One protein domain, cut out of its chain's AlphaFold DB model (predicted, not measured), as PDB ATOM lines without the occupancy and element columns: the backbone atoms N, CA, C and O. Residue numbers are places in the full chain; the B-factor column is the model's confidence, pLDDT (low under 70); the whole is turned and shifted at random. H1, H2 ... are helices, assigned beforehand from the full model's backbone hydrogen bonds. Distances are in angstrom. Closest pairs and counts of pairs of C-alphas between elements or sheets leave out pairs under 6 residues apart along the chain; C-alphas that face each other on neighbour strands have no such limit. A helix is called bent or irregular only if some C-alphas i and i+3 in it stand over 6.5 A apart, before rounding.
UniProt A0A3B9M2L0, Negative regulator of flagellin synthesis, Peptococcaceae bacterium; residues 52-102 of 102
ATOM      1  N   LYS A  52      -9.595  19.696   2.349       86.75
ATOM      2  CA  LYS A  52      -8.418  19.177   3.069       86.75
ATOM      3  C   LYS A  52      -7.367  20.266   3.275       86.75
ATOM      4  O   LYS A  52      -6.947  20.479   4.409       86.75
ATOM      5  N   LYS A  53      -7.020  21.009   2.219       89.44
ATOM      6  CA  LYS A  53      -6.060  22.124   2.300       89.44
ATOM      7  C   LYS A  53      -6.528  23.210   3.274       89.44
ATOM      8  O   LYS A  53      -5.763  23.645   4.128       89.44
ATOM      9  N   LEU A  54      -7.797  23.615   3.192       90.06
ATOM     10  CA  LEU A  54      -8.397  24.594   4.107       90.06
ATOM     11  C   LEU A  54      -8.344  24.116   5.560       90.06
ATOM     12  O   LEU A  54      -7.983  24.883   6.449       90.06
ATOM     13  N   ARG A  55      -8.665  22.842   5.806       91.81
ATOM     14  CA  ARG A  55      -8.599  22.245   7.143       91.81
ATOM     15  C   ARG A  55      -7.178  22.275   7.702       91.81
ATOM     16  O   ARG A  55      -7.009  22.638   8.860       91.81
ATOM     17  N   GLU A  56      -6.176  21.925   6.901       90.69
ATOM     18  CA  GLU A  56      -4.768  21.985   7.313       90.69
ATOM     19  C   GLU A  56      -4.338  23.411   7.663       90.69
ATOM     20  O   GLU A  56      -3.718  23.632   8.701       90.69
ATOM     21  N   VAL A  57      -4.727  24.397   6.853       89.00
ATOM     22  CA  VAL A  57      -4.442  25.814   7.128       89.00
ATOM     23  C   VAL A  57      -5.106  26.276   8.426       89.00
ATOM     24  O   VAL A  57      -4.470  26.962   9.221       89.00
ATOM     25  N   VAL A  58      -6.358  25.883   8.676       88.31
ATOM     26  CA  VAL A  58      -7.078  26.226   9.915       88.31
ATOM     27  C   VAL A  58      -6.436  25.576  11.141       88.31
ATOM     28  O   VAL A  58      -6.355  26.215  12.183       88.31
ATOM     29  N   LEU A  59      -5.968  24.331  11.031       89.06
ATOM     30  CA  LEU A  59      -5.302  23.628  12.133       89.06
ATOM     31  C   LEU A  59      -3.926  24.213  12.464       89.06
ATOM     32  O   LEU A  59      -3.537  24.220  13.626       89.06
ATOM     33  N   ASN A  60      -3.208  24.705  11.454       90.69
ATOM     34  CA  ASN A  60      -1.908  25.355  11.625       90.69
ATOM     35  C   ASN A  60      -2.019  26.848  11.970       90.69
ATOM     36  O   ASN A  60      -1.001  27.503  12.203       90.69
ATOM     37  N   ALA A  61      -3.229  27.409  11.966       88.75
ATOM     38  CA  ALA A  61      -3.439  28.795  12.341       88.75
ATOM     39  C   ALA A  61      -3.120  28.994  13.834       88.75
ATOM     40  O   ALA A  61      -3.381  28.105  14.648       88.75
ATOM     41  N   PRO A  62      -2.578  30.162  14.219       90.44
ATOM     42  CA  PRO A  62      -2.317  30.450  15.620       90.44
ATOM     43  C   PRO A  62      -3.621  30.444  16.420       90.44
ATOM     44  O   PRO A  62      -4.652  30.944  15.960       90.44
ATOM     45  N   GLU A  63      -3.558  29.919  17.646       88.69
ATOM     46  CA  GLU A  63      -4.705  29.871  18.559       88.69
ATOM     47  C   GLU A  63      -5.264  31.276  18.838       88.69
ATOM     48  O   GLU A  63      -6.479  31.481  18.898       88.69
ATOM     49  N   VAL A  64      -4.371  32.264  18.941       92.31
ATOM     50  CA  VAL A  64      -4.716  33.668  19.160       92.31
ATOM     51  C   VAL A  64      -4.406  34.483  17.910       92.31
ATOM     52  O   VAL A  64      -3.280  34.522  17.415       92.31
ATOM     53  N   ARG A  65      -5.418  35.203  17.416       94.12
ATOM     54  CA  ARG A  65      -5.250  36.202  16.354       94.12
ATOM     55  C   ARG A  65      -4.854  37.539  16.966       94.12
ATOM     56  O   ARG A  65      -5.715  38.382  17.211       94.12
ATOM     57  N   GLU A  66      -3.560  37.712  17.213       94.00
ATOM     58  CA  GLU A  66      -3.001  38.916  17.847       94.00
ATOM     59  C   GLU A  66      -3.427  40.215  17.149       94.00
ATOM     60  O   GLU A  66      -3.807  41.174  17.813       94.00
ATOM     61  N   GLU A  67      -3.466  40.235  15.812       93.88
ATOM     62  CA  GLU A  67      -3.929  41.395  15.033       93.88
ATOM     63  C   GLU A  67      -5.346  41.837  15.428       93.88
ATOM     64  O   GLU A  67      -5.575  43.018  15.693       93.88
ATOM     65  N   LEU A  68      -6.276  40.890  15.564       94.38
ATOM     66  CA  LEU A  68      -7.654  41.177  15.953       94.38
ATOM     67  C   LEU A  68      -7.742  41.661  17.404       94.38
ATOM     68  O   LEU A  68      -8.539  42.549  17.714       94.38
ATOM     69  N   VAL A  69      -6.928  41.088  18.294       95.56
ATOM     70  CA  VAL A  69      -6.876  41.488  19.706       95.56
ATOM     71  C   VAL A  69      -6.377  42.924  19.832       95.56
ATOM     72  O   VAL A  69      -7.013  43.724  20.516       95.56
ATOM     73  N   GLN A  70      -5.287  43.273  19.146       96.12
ATOM     74  CA  GLN A  70      -4.763  44.643  19.115       96.12
ATOM     75  C   GLN A  70      -5.778  45.604  18.483       96.12
ATOM     76  O   GLN A  70      -6.106  46.621  19.089       96.12
ATOM     77  N   LYS A  71      -6.384  45.181  17.362       95.50
ATOM     78  CA  LYS A  71      -7.683  45.613  16.818       95.50
ATOM     79  C   LYS A  71      -8.606  46.234  17.866       95.50
ATOM     80  O   LYS A  71      -8.881  47.435  17.920       95.50
ATOM     81  N   ILE A  72      -9.132  45.324  18.670       95.38
ATOM     82  CA  ILE A  72     -10.189  45.592  19.634       95.38
ATOM     83  C   ILE A  72      -9.653  46.426  20.797       95.38
ATOM     84  O   ILE A  72     -10.331  47.361  21.208       95.38
ATOM     85  N   LYS A  73      -8.438  46.148  21.289       95.12
ATOM     86  CA  LYS A  73      -7.802  46.931  22.361       95.12
ATOM     87  C   LYS A  73      -7.709  48.408  21.995       95.12
ATOM     88  O   LYS A  73      -8.178  49.245  22.755       95.12
ATOM     89  N   THR A  74      -7.197  48.720  20.807       96.56
ATOM     90  CA  THR A  74      -7.088  50.106  20.343       96.56
ATOM     91  C   THR A  74      -8.455  50.773  20.192       96.56
ATOM     92  O   THR A  74      -8.611  51.929  20.573       96.56
ATOM     93  N   ALA A  75      -9.464  50.068  19.670       95.38
ATOM     94  CA  ALA A  75     -10.825  50.607  19.584       95.38
ATOM     95  C   ALA A  75     -11.431  50.879  20.975       95.38
ATOM     96  O   ALA A  75     -12.143  51.864  21.160       95.38
ATOM     97  N   LEU A  76     -11.126  50.028  21.958       94.81
ATOM     98  CA  LEU A  76     -11.579  50.173  23.339       94.81
ATOM     99  C   LEU A  76     -10.913  51.377  24.025       94.81
ATOM    100  O   LEU A  76     -11.603  52.178  24.644       94.81
ATOM    101  N   GLU A  77      -9.597  51.541  23.858       95.62
ATOM    102  CA  GLU A  77      -8.826  52.680  24.387       95.62
ATOM    103  C   GLU A  77      -9.304  54.022  23.822       95.62
ATOM    104  O   GLU A  77      -9.346  55.022  24.537       95.62
ATOM    105  N   LYS A  78      -9.704  54.043  22.547       96.12
ATOM    106  CA  LYS A  78     -10.260  55.232  21.887       96.12
ATOM    107  C   LYS A  78     -11.727  55.503  22.232       96.12
ATOM    108  O   LYS A  78     -12.245  56.549  21.855       96.12
ATOM    109  N   GLY A  79     -12.407  54.576  22.908       93.81
ATOM    110  CA  GLY A  79     -13.850  54.658  23.153       93.81
ATOM    111  C   GLY A  79     -14.711  54.464  21.898       93.81
ATOM    112  O   GLY A  79     -15.895  54.775  21.915       93.81
ATOM    113  N   GLU A  80     -14.134  53.946  20.811       94.44
ATOM    114  CA  GLU A  80     -14.813  53.687  19.530       94.44
ATOM    115  C   GLU A  80     -15.459  52.291  19.486       94.44
ATOM    116  O   GLU A  80     -16.175  51.943  18.547       94.44
ATOM    117  N   TYR A  81     -15.198  51.459  20.496       93.31
ATOM    118  CA  TYR A  81     -15.789  50.135  20.608       93.31
ATOM    119  C   TYR A  81     -17.213  50.216  21.173       93.31
ATOM    120  O   TYR A  81     -17.426  50.211  22.386       93.31
ATOM    121  N   GLN A  82     -18.195  50.276  20.275       92.44
ATOM    122  CA  GLN A  82     -19.615  50.293  20.612       92.44
ATOM    123  C   GLN A  82     -20.228  48.904  20.394       92.44
ATOM    124  O   GLN A  82     -20.164  48.360  19.293       92.44
ATOM    125  N   VAL A  83     -20.851  48.341  21.430       92.88
ATOM    126  CA  VAL A  83     -21.604  47.082  21.339       92.88
ATOM    127  C   VAL A  83     -23.070  47.382  21.610       92.88
ATOM    128  O   VAL A  83     -23.388  48.034  22.608       92.88
ATOM    129  N   SER A  84     -23.964  46.934  20.729       95.56
ATOM    130  CA  SER A  84     -25.401  47.103  20.940       95.56
ATOM    131  C   SER A  84     -25.943  46.049  21.911       95.56
ATOM    132  O   SER A  84     -25.406  44.947  22.033       95.56
ATOM    133  N   ALA A  85     -27.033  46.369  22.612       95.62
ATOM    134  CA  ALA A  85     -27.698  45.399  23.486       95.62
ATOM    135  C   ALA A  85     -28.250  44.192  22.699       95.62
ATOM    136  O   ALA A  85     -28.276  43.080  23.225       95.62
ATOM    137  N   GLU A  86     -28.650  44.410  21.443       95.88
ATOM    138  CA  GLU A  86     -29.119  43.368  20.526       95.88
ATOM    139  C   GLU A  86     -27.997  42.378  20.191       95.88
ATOM    140  O   GLU A  86     -28.178  41.176  20.375       95.88
ATOM    141  N   ASP A  87     -26.797  42.872  19.854       93.56
ATOM    142  CA  ASP A  87     -25.633  42.015  19.587       93.56
ATOM    143  C   ASP A  87     -25.315  41.103  20.780       93.56
ATOM    144  O   ASP A  87     -24.974  39.929  20.613       93.56
ATOM    145  N   VAL A  88     -25.424  41.630  22.003       95.62
ATOM    146  CA  VAL A  88     -25.191  40.851  23.226       95.62
ATOM    147  C   VAL A  88     -26.269  39.780  23.398       95.62
ATOM    148  O   VAL A  88     -25.938  38.619  23.652       95.62
ATOM    149  N   ALA A  89     -27.543  40.147  23.236       95.88
ATOM    150  CA  ALA A  89     -28.665  39.219  23.347       95.88
ATOM    151  C   ALA A  89     -28.555  38.073  22.330       95.88
ATOM    152  O   ALA A  89     -28.690  36.906  22.706       95.88
ATOM    153  N   ASP A  90     -28.201  38.379  21.081       95.50
ATOM    154  CA  ASP A  90     -28.000  37.390  20.021       95.50
ATOM    155  C   ASP A  90     -26.898  36.385  20.358       95.50
ATOM    156  O   ASP A  90     -27.050  35.180  20.133       95.50
ATOM    157  N   LYS A  91     -25.780  36.842  20.940       94.88
ATOM    158  CA  LYS A  91     -24.706  35.932  21.374       94.88
ATOM    159  C   LYS A  91     -25.136  35.049  22.541       94.88
ATOM    160  O   LYS A  91     -24.787  33.867  22.547       94.88
ATOM    161  N   ILE A  92     -25.897  35.586  23.496       94.06
ATOM    162  CA  ILE A  92     -26.421  34.821  24.638       94.06
ATOM    163  C   ILE A  92     -27.399  33.743  24.156       94.06
ATOM    164  O   ILE A  92     -27.242  32.568  24.495       94.06
ATOM    165  N   LEU A  93     -28.377  34.120  23.329       94.44
ATOM    166  CA  LEU A  93     -29.376  33.197  22.789       94.44
ATOM    167  C   LEU A  93     -28.734  32.157  21.869       94.44
ATOM    168  O   LEU A  93     -29.010  30.966  22.003       94.44
ATOM    169  N   GLY A  94     -27.825  32.577  20.988       93.00
ATOM    170  CA  GLY A  94     -27.074  31.667  20.126       93.00
ATOM    171  C   GLY A  94     -26.287  30.627  20.921       93.00
ATOM    172  O   GLY A  94     -26.255  29.457  20.538       93.00
ATOM    173  N   ARG A  95     -25.705  31.021  22.063       92.62
ATOM    174  CA  ARG A  95     -25.013  30.094  22.964       92.62
ATOM    175  C   ARG A  95     -25.966  29.094  23.615       92.62
ATOM    176  O   ARG A  95     -25.711  27.896  23.536       92.62
ATOM    177  N   LEU A  96     -27.072  29.575  24.181       92.88
ATOM    178  CA  LEU A  96     -28.103  28.734  24.800       92.88
ATOM    179  C   LEU A  96     -28.685  27.699  23.829       92.88
ATOM    180  O   LEU A  96     -28.913  26.552  24.208       92.88
ATOM    181  N   LEU A  97     -28.922  28.089  22.574       92.25
ATOM    182  CA  LEU A  97     -29.446  27.183  21.552       92.25
ATOM    183  C   LEU A  97     -28.447  26.078  21.196       92.25
ATOM    184  O   LEU A  97     -28.855  24.927  21.062       92.25
ATOM    185  N   MET A  98     -27.157  26.404  21.065       88.69
ATOM    186  CA  MET A  98     -26.129  25.392  20.792       88.69
ATOM    187  C   MET A  98     -25.955  24.419  21.953       88.69
ATOM    188  O   MET A  98     -25.918  23.219  21.714       88.69
ATOM    189  N   ASP A  99     -25.902  24.914  23.193       89.31
ATOM    190  CA  ASP A  99     -25.742  24.056  24.376       89.31
ATOM    191  C   ASP A  99     -26.930  23.086  24.564       89.31
ATOM    192  O   ASP A  99     -26.784  22.071  25.231       89.31
ATOM    193  N   ARG A 100     -28.108  23.377  23.986       87.38
ATOM    194  CA  ARG A 100     -29.280  22.480  24.006       87.38
ATOM    195  C   ARG A 100     -29.296  21.457  22.862       87.38
ATOM    196  O   ARG A 100     -29.995  20.452  22.959       87.38
ATOM    197  N   LEU A 101     -28.638  21.769  21.747       79.88
ATOM    198  CA  LEU A 101     -28.623  20.936  20.540       79.88
ATOM    199  C   LEU A 101     -27.446  19.949  20.509       79.88
ATOM    200  O   LEU A 101     -27.497  18.998  19.728       79.88
ATOM    201  N   LEU A 102     -26.411  20.199  21.313       62.19
ATOM    202  CA  LEU A 102     -25.291  19.294  21.588       62.19
ATOM    203  C   LEU A 102     -25.606  18.393  22.787       62.19
ATOM    204  O   LEU A 102     -25.150  17.229  22.749       62.19
TER     205      LEU A 102
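This is residues 52 to 102 of the 102 residues of the protein "Negative regulator of flagellin synthesis" of Peptococcaceae bacterium (UniProt A0A3B9M2L0). Three helices are strung along one chain as a wide, open C: H1 and then H2 make one arm, the stretch from residue 78 to residue 84 makes the back, and H3 folds back at a distance as the other arm. The inside of the C is empty, and no helix packs on another. The printed part has 51 residues with three named helices, in the order H1, H2, H3, and no named strand; the class is all helix. It is extended, with a radius of gyration of the C-alphas of 15.8 A, and its flat outline spans 40 by 32 by 13 A.

H1 is residues 52 to 59, from Lys 52 to Leu 59, and begins with C-alpha 52 at (-8.418, 19.177, 3.069). H2 is residues 66 to 77, from Glu 66 to Glu 77, and measures 16.3 A from first to last C-alpha; C-alpha 77 is at (-8.826, 52.680, 24.387). H3 is residues 85 to 101, from Ala 85 to Leu 101, the longest helix with 17 residues and 24.7 A from first to last C-alpha. It begins with C-alpha 85 at (-27.698, 45.399, 23.486) and ends with C-alpha 101 at (-28.623, 20.936, 20.540). No helix is bent or irregular.

H1 and H2 are apart, with no C-alpha of the one within 8 A of the other. By the same test H2 and H3 are apart, and so are H1 and H3. Along H2 the y coordinate rises, from C-alpha 66 at (-3.001, 38.916, 17.847) to C-alpha 77 at (-8.826, 52.680, 24.387), and along H3 it falls, from C-alpha 85 at (-27.698, 45.399, 23.486) to C-alpha 101 at (-28.623, 20.936, 20.540). In H1, H2 and H3 every O i to N i+4 pair is within hydrogen-bond range.

The two C-alphas farthest apart are those of Lys 52 and Gly 79, at 41.1 A, while the first and last printed C-alphas, those of Lys 52 and Leu 102, are 25.1 A apart. Residues 52 to 71, 74 to 79 and 82 to 102 stand free, with no C-alpha 8 or more residues away along the chain within 10 A. The link from H1 to H2 has 6 residues and the link from H2 to H3 has 7; both are short. The printed part has no cut, and Leu 102 is the chain's last residue. The mean pLDDT of the printed part is 92.1, and residue 102 is the one residue under 70.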